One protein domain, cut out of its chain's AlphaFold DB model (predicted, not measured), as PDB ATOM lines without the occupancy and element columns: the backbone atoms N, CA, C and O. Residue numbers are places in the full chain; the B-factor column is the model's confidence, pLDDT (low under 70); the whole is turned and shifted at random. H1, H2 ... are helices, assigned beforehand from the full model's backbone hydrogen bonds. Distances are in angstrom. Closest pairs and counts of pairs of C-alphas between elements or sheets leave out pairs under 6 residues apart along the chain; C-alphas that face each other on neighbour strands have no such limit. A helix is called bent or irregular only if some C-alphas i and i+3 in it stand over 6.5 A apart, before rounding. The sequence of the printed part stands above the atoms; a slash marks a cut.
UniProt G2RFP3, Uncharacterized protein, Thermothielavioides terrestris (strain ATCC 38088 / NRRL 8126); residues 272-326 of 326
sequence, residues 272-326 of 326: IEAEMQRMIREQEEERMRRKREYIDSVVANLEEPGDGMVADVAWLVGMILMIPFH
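What this domain is: This is residues 272 to 326 of the 326 residues of an uncharacterized protein of Thermothielavioides terrestris (strain ATCC 38088 / NRRL 8126) (UniProt G2RFP3). What shape does the longest helix make with the rest? The long helix H1 and the shorter H2 form an open L: H1 is the long arm, H2 with the tail of residues 322 to 326 is the short arm, and residues 304 to 308 make the corner. What is the make-up? The printed part has 55 residues, with two named helices in the order H1, H2 and no named strand; its class is all helix. How does it spread? It is extended, with a radius of gyration of the C-alphas of 20.0 A, and flat, spanning 57 by 36 by 7 A.

How they stand to each other: How does H1, residues 272 to 303, stand to H2, residues 309 to 321? They are apart, with no C-alpha of the one within 8 A of the other. Which residues stand free? Residues 272 to 301, 303 to 309 and 311 to 326 stand free. Are the helix backbones complete? In H1 and H2, every O i to N i+4 pair is within hydrogen-bond range, and neither helix is bent.

Where its parts are: Where does H1 run? It runs from C-alpha 272 at (208.230, 186.590, 212.688) to C-alpha 303 at (175.786, 211.147, 234.765), 46.3 A. Where is H2? It begins at Met 309 and ends at C-alpha 321 at (183.110, 205.238, 256.480), 18.5 A from first to last C-alpha.

The domain as a whole: How large is it? The two C-alphas farthest apart, those of Ile 272 and Pro 324, are 57.3 A apart. Is the printed part continuous? It has no cut and ends at residue 326, the chain's last residue; the link from H1 to H2 is tight. Where is the model's confidence low? The mean pLDDT of the printed part is 79.0, and residues 305 to 312 and 323 to 326 are under 70.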
ATOM      1  N   ILE A 272     209.194 187.198 211.768       78.38
ATOM      2  CA  ILE A 272     208.230 186.590 212.688       78.38
ATOM      3  C   ILE A 272     208.223 187.344 214.025       78.38
ATOM      4  O   ILE A 272     207.154 187.652 214.553       78.38
ATOM      5  N   GLU A 273     209.393 187.714 214.550       83.38
ATOM      6  CA  GLU A 273     209.488 188.487 215.791       83.38
ATOM      7  C   GLU A 273     208.840 189.877 215.653       83.38
ATOM      8  O   GLU A 273     208.063 190.290 216.518       83.38
ATOM      9  N   ALA A 274     209.095 190.582 214.547       89.81
ATOM     10  CA  ALA A 274     208.493 191.887 214.277       89.81
ATOM     11  C   ALA A 274     206.964 191.807 214.111       89.81
ATOM     12  O   ALA A 274     206.234 192.662 214.620       89.81
ATOM     13  N   GLU A 275     206.466 190.773 213.431       88.75
ATOM     14  CA  GLU A 275     205.030 190.547 213.252       88.75
ATOM     15  C   GLU A 275     204.335 190.203 214.577       88.75
ATOM     16  O   GLU A 275     203.264 190.738 214.877       88.75
ATOM     17  N   MET A 276     204.982 189.405 215.430       82.69
ATOM     18  CA  MET A 276     204.487 189.098 216.771       82.69
ATOM     19  C   MET A 276     204.410 190.353 217.652       82.69
ATOM     20  O   MET A 276     203.404 190.573 218.328       82.69
ATOM     21  N   GLN A 277     205.433 191.214 217.617       89.88
ATOM     22  CA  GLN A 277     205.413 192.484 218.350       89.88
ATOM     23  C   GLN A 277     204.302 193.421 217.854       89.88
ATOM     24  O   GLN A 277     203.660 194.088 218.670       89.88
ATOM     25  N   ARG A 278     204.032 193.444 216.540       92.44
ATOM     26  CA  ARG A 278     202.927 194.225 215.967       92.44
ATOM     27  C   ARG A 278     201.570 193.740 216.481       92.44
ATOM     28  O   ARG A 278     200.791 194.555 216.966       92.44
ATOM     29  N   MET A 279     201.323 192.428 216.454       83.00
ATOM     30  CA  MET A 279     200.066 191.848 216.945       83.00
ATOM     31  C   MET A 279     199.835 192.106 218.438       83.00
ATOM     32  O   MET A 279     198.710 192.390 218.842       83.00
ATOM     33  N   ILE A 280     200.886 192.038 219.265       88.00
ATOM     34  CA  ILE A 280     200.774 192.339 220.702       88.00
ATOM     35  C   ILE A 280     200.345 193.794 220.906       88.00
ATOM     36  O   ILE A 280     199.420 194.058 221.670       88.00
ATOM     37  N   ARG A 281     200.969 194.729 220.184       91.94
ATOM     38  CA  ARG A 281     200.644 196.156 220.276       91.94
ATOM     39  C   ARG A 281     199.215 196.453 219.824       91.94
ATOM     40  O   ARG A 281     198.502 197.171 220.515       91.94
ATOM     41  N   GLU A 282     198.785 195.859 218.711       93.12
ATOM     42  CA  GLU A 282     197.412 195.983 218.207       93.12
ATOM     43  C   GLU A 282     196.392 195.456 219.232       93.12
ATOM     44  O   GLU A 282     195.397 196.128 219.513       93.12
ATOM     45  N   GLN A 283     196.657 194.305 219.866       84.50
ATOM     46  CA  GLN A 283     195.775 193.773 220.912       84.50
ATOM     47  C   GLN A 283     195.760 194.624 222.185       84.50
ATOM     48  O   GLN A 283     194.705 194.771 222.809       84.50
ATOM     49  N   GLU A 284     196.900 195.177 222.599       91.12
ATOM     50  CA  GLU A 284     196.971 196.073 223.756       91.12
ATOM     51  C   GLU A 284     196.191 197.367 223.509       91.12
ATOM     52  O   GLU A 284     195.400 197.777 224.365       91.12
ATOM     53  N   GLU A 285     196.341 197.974 222.329       94.06
ATOM     54  CA  GLU A 285     195.590 199.166 221.929       94.06
ATOM     55  C   GLU A 285     194.086 198.881 221.860       94.06
ATOM     56  O   GLU A 285     193.292 199.639 222.424       94.06
ATOM     57  N   GLU A 286     193.680 197.754 221.269       92.44
ATOM     58  CA  GLU A 286     192.271 197.366 221.202       92.44
ATOM     59  C   GLU A 286     191.687 197.093 222.598       92.44
ATOM     60  O   GLU A 286     190.582 197.542 222.922       92.44
ATOM     61  N   ARG A 287     192.438 196.419 223.478       91.12
ATOM     62  CA  ARG A 287     192.019 196.161 224.863       91.12
ATOM     63  C   ARG A 287     191.892 197.458 225.660       91.12
ATOM     64  O   ARG A 287     190.930 197.608 226.414       91.12
ATOM     65  N   MET A 288     192.831 198.389 225.503       87.56
ATOM     66  CA  MET A 288     192.767 199.701 226.152       87.56
ATOM     67  C   MET A 288     191.610 200.541 225.612       87.56
ATOM     68  O   MET A 288     190.935 201.203 226.401       87.56
ATOM     69  N   ARG A 289     191.317 200.458 224.309       94.06
ATOM     70  CA  ARG A 289     190.155 201.116 223.700       94.06
ATOM     71  C   ARG A 289     188.845 200.595 224.290       94.06
ATOM     72  O   ARG A 289     188.063 201.391 224.795       94.06
ATOM     73  N   ARG A 290     188.658 199.269 224.340       91.69
ATOM     74  CA  ARG A 290     187.460 198.646 224.938       91.69
ATOM     75  C   ARG A 290     187.302 198.989 226.422       91.69
ATOM     76  O   ARG A 290     186.186 199.191 226.888       91.69
ATOM     77  N   LYS A 291     188.408 199.071 227.173       91.56
ATOM     78  CA  LYS A 291     188.379 199.508 228.579       91.56
ATOM     79  C   LYS A 291     187.914 200.958 228.718       91.56
ATOM     80  O   LYS A 291     187.123 201.231 229.612       91.56
ATOM     81  N   ARG A 292     188.390 201.865 227.857       94.56
ATOM     82  CA  ARG A 292     187.953 203.270 227.859       94.56
ATOM     83  C   ARG A 292     186.483 203.393 227.489       94.56
ATOM     84  O   ARG A 292     185.742 203.957 228.271       94.56
ATOM     85  N   GLU A 293     186.053 202.757 226.401       93.62
ATOM     86  CA  GLU A 293     184.641 202.732 225.989       93.62
ATOM     87  C   GLU A 293     183.727 202.217 227.114       93.62
ATOM     88  O   GLU A 293     182.660 202.774 227.360       93.62
ATOM     89  N   TYR A 294     184.156 201.179 227.839       91.00
ATOM     90  CA  TYR A 294     183.417 200.673 228.991       91.00
ATOM     91  C   TYR A 294     183.355 201.692 230.137       91.00
ATOM     92  O   TYR A 294     182.272 201.926 230.670       91.00
ATOM     93  N   ILE A 295     184.479 202.320 230.495       89.81
ATOM     94  CA  ILE A 295     184.508 203.363 231.531       89.81
ATOM     95  C   ILE A 295     183.607 204.530 231.129       89.81
ATOM     96  O   ILE A 295     182.766 204.929 231.926       89.81
ATOM     97  N   ASP A 296     183.716 205.006 229.892       92.38
ATOM     98  CA  ASP A 296     182.898 206.095 229.362       92.38
ATOM     99  C   ASP A 296     181.407 205.727 229.407       92.38
ATOM    100  O   ASP A 296     180.584 206.545 229.808       92.38
ATOM    101  N   SER A 297     181.048 204.473 229.096       87.31
ATOM    102  CA  SER A 297     179.665 203.994 229.220       87.31
ATOM    103  C   SER A 297     179.164 203.963 230.668       87.31
ATOM    104  O   SER A 297     178.011 204.294 230.930       87.31
ATOM    105  N   VAL A 298     180.019 203.585 231.624       79.62
ATOM    106  CA  VAL A 298     179.666 203.566 233.050       79.62
ATOM    107  C   VAL A 298     179.516 204.990 233.573       79.62
ATOM    108  O   VAL A 298     178.559 205.263 234.284       79.62
ATOM    109  N   VAL A 299     180.416 205.898 233.189       86.75
ATOM    110  CA  VAL A 299     180.342 207.318 233.556       86.75
ATOM    111  C   VAL A 299     179.080 207.953 232.979       86.75
ATOM    112  O   VAL A 299     178.334 208.562 233.734       86.75
ATOM    113  N   ALA A 300     178.765 207.725 231.700       81.62
ATOM    114  CA  ALA A 300     177.536 208.232 231.086       81.62
ATOM    115  C   ALA A 300     176.269 207.734 231.810       81.62
ATOM    116  O   ALA A 300     175.349 208.509 232.054       81.62
ATOM    117  N   ASN A 301     176.246 206.463 232.226       79.31
ATOM    118  CA  ASN A 301     175.135 205.901 233.002       79.31
ATOM    119  C   ASN A 301     175.050 206.454 234.437       79.31
ATOM    120  O   ASN A 301     173.987 206.384 235.049       79.31
ATOM    121  N   LEU A 302     176.152 206.960 234.998       74.06
ATOM    122  CA  LEU A 302     176.174 207.630 236.304       74.06
ATOM    123  C   LEU A 302     175.826 209.122 236.198       74.06
ATOM    124  O   LEU A 302     175.329 209.700 237.162       74.06
ATOM    125  N   GLU A 303     176.092 209.742 235.046       76.69
ATOM    126  CA  GLU A 303     175.786 211.147 234.765       76.69
ATOM    127  C   GLU A 303     174.308 211.397 234.452       76.69
ATOM    128  O   GLU A 303     173.866 212.529 234.625       76.69
ATOM    129  N   GLU A 304     173.529 210.381 234.053       70.56
ATOM    130  CA  GLU A 304     172.060 210.441 234.064       70.56
ATOM    131  C   GLU A 304     171.559 210.239 235.505       70.56
ATOM    132  O   GLU A 304     171.419 209.101 235.968       70.56
ATOM    133  N   PRO A 305     171.272 211.311 236.270       55.94
ATOM    134  CA  PRO A 305     170.894 211.175 237.658       55.94
ATOM    135  C   PRO A 305     169.423 210.768 237.675       55.94
ATOM    136  O   PRO A 305     168.515 211.596 237.609       55.94
ATOM    137  N   GLY A 306     169.161 209.470 237.779       60.84
ATOM    138  CA  GLY A 306     167.932 209.041 238.423       60.84
ATOM    139  C   GLY A 306     168.031 209.472 239.883       60.84
ATOM    140  O   GLY A 306     168.801 208.864 240.624       60.84
ATOM    141  N   ASP A 307     167.275 210.496 240.294       59.56
ATOM    142  CA  ASP A 307     167.250 211.103 241.646       59.56
ATOM    143  C   ASP A 307     167.197 210.090 242.821       59.56
ATOM    144  O   ASP A 307     167.462 210.443 243.967       59.56
ATOM    145  N   GLY A 308     166.890 208.813 242.563       58.53
ATOM    146  CA  GLY A 308     166.947 207.724 243.542       58.53
ATOM    147  C   GLY A 308     168.328 207.091 243.786       58.53
ATOM    148  O   GLY A 308     168.581 206.655 244.903       58.53
ATOM    149  N   MET A 309     169.246 207.040 242.807       61.88
ATOM    150  CA  MET A 309     170.519 206.297 242.956       61.88
ATOM    151  C   MET A 309     171.607 207.073 243.711       61.88
ATOM    152  O   MET A 309     172.440 206.465 244.381       61.88
ATOM    153  N   VAL A 310     171.594 208.409 243.654       64.88
ATOM    154  CA  VAL A 310     172.575 209.247 244.371       64.88
ATOM    155  C   VAL A 310     172.420 209.093 245.888       64.88
ATOM    156  O   VAL A 310     173.417 209.069 246.611       64.88
ATOM    157  N   ALA A 311     171.187 208.909 246.368       66.94
ATOM    158  CA  ALA A 311     170.908 208.652 247.777       66.94
ATOM    159  C   ALA A 311     171.462 207.293 248.236       66.94
ATOM    160  O   ALA A 311     172.099 207.223 249.287       66.94
ATOM    161  N   ASP A 312     171.296 206.240 247.430       68.88
ATOM    162  CA  ASP A 312     171.768 204.892 247.764       68.88
ATOM    163  C   ASP A 312     173.302 204.784 247.725       68.88
ATOM    164  O   ASP A 312     173.900 204.174 248.613       68.88
ATOM    165  N   VAL A 313     173.967 205.430 246.755       70.38
ATOM    166  CA  VAL A 313     175.440 205.451 246.675       70.38
ATOM    167  C   VAL A 313     176.047 206.290 247.805       70.38
ATOM    168  O   VAL A 313     176.999 205.844 248.449       70.38
ATOM    169  N   ALA A 314     175.483 207.462 248.113       76.00
ATOM    170  CA  ALA A 314     175.933 208.276 249.246       76.00
ATOM    171  C   ALA A 314     175.723 207.555 250.589       76.00
ATOM    172  O   ALA A 314     176.576 207.628 251.478       76.00
ATOM    173  N   TRP A 315     174.624 206.807 250.724       81.56
ATOM    174  CA  TRP A 315     174.357 205.976 251.894       81.56
ATOM    175  C   TRP A 315     175.354 204.816 252.022       81.56
ATOM    176  O   TRP A 315     175.858 204.568 253.117       81.56
ATOM    177  N   LEU A 316     175.712 204.156 250.912       77.94
ATOM    178  CA  LEU A 316     176.696 203.070 250.907       77.94
ATOM    179  C   LEU A 316     178.100 203.567 251.296       77.94
ATOM    180  O   LEU A 316     178.766 202.950 252.127       77.94
ATOM    181  N   VAL A 317     178.530 204.712 250.752       78.56
ATOM    182  CA  VAL A 317     179.806 205.354 251.117       78.56
ATOM    183  C   VAL A 317     179.794 205.792 252.588       78.56
ATOM    184  O   VAL A 317     180.770 205.570 253.304       78.56
ATOM    185  N   GLY A 318     178.672 206.328 253.082       76.88
ATOM    186  CA  GLY A 318     178.493 206.671 254.496       76.88
ATOM    187  C   GLY A 318     178.542 205.459 255.435       76.88
ATOM    188  O   GLY A 318     179.141 205.541 256.506       76.88
ATOM    189  N   MET A 319     177.979 204.313 255.031       75.81
ATOM    190  CA  MET A 319     178.063 203.068 255.802       75.81
ATOM    191  C   MET A 319     179.491 202.522 255.872       75.81
ATOM    192  O   MET A 319     179.898 202.079 256.939       75.81
ATOM    193  N   ILE A 320     180.260 202.584 254.779       73.88
ATOM    194  CA  ILE A 320     181.656 202.111 254.750       73.88
ATOM    195  C   ILE A 320     182.552 202.983 255.642       73.88
ATOM    196  O   ILE A 320     183.391 202.453 256.366       73.88
ATOM    197  N   LEU A 321     182.341 204.302 255.649       75.19
ATOM    198  CA  LEU A 321     183.110 205.238 256.480       75.19
ATOM    199  C   LEU A 321     182.730 205.203 257.975       75.19
ATOM    200  O   LEU A 321     183.515 205.647 258.809       75.19
ATOM    201  N   MET A 322     181.550 204.678 258.324       74.25
ATOM    202  CA  MET A 322     181.088 204.507 259.712       74.25
ATOM    203  C   MET A 322     181.548 203.189 260.354       74.25
ATOM    204  O   MET A 322     181.312 202.996 261.546       74.25
ATOM    205  N   ILE A 323     182.179 202.275 259.606       62.38
ATOM    206  CA  ILE A 323     182.761 201.059 260.187       62.38
ATOM    207  C   ILE A 323     184.028 201.480 260.944       62.38
ATOM    208  O   ILE A 323     184.992 201.912 260.309       62.38
ATOM    209  N   PRO A 324     184.064 201.385 262.286       52.94
ATOM    210  CA  PRO A 324     185.284 201.670 263.017       52.94
ATOM    211  C   PRO A 324     186.315 200.613 262.623       52.94
ATOM    212  O   PRO A 324     186.056 199.418 262.750       52.94
ATOM    213  N   PHE A 325     187.473 201.054 262.130       48.88
ATOM    214  CA  PHE A 325     188.641 200.194 261.975       48.88
ATOM    215  C   PHE A 325     188.978 199.634 263.367       48.88
ATOM    216  O   PHE A 325     189.465 200.354 264.242       48.88
ATOM    217  N   HIS A 326     188.602 198.381 263.602       44.91
ATOM    218  CA  HIS A 326     188.946 197.573 264.768       44.91
ATOM    219  C   HIS A 326     189.827 196.422 264.298       44.91
ATOM    220  O   HIS A 326     189.500 195.824 263.248       44.91
TER     221      HIS A 326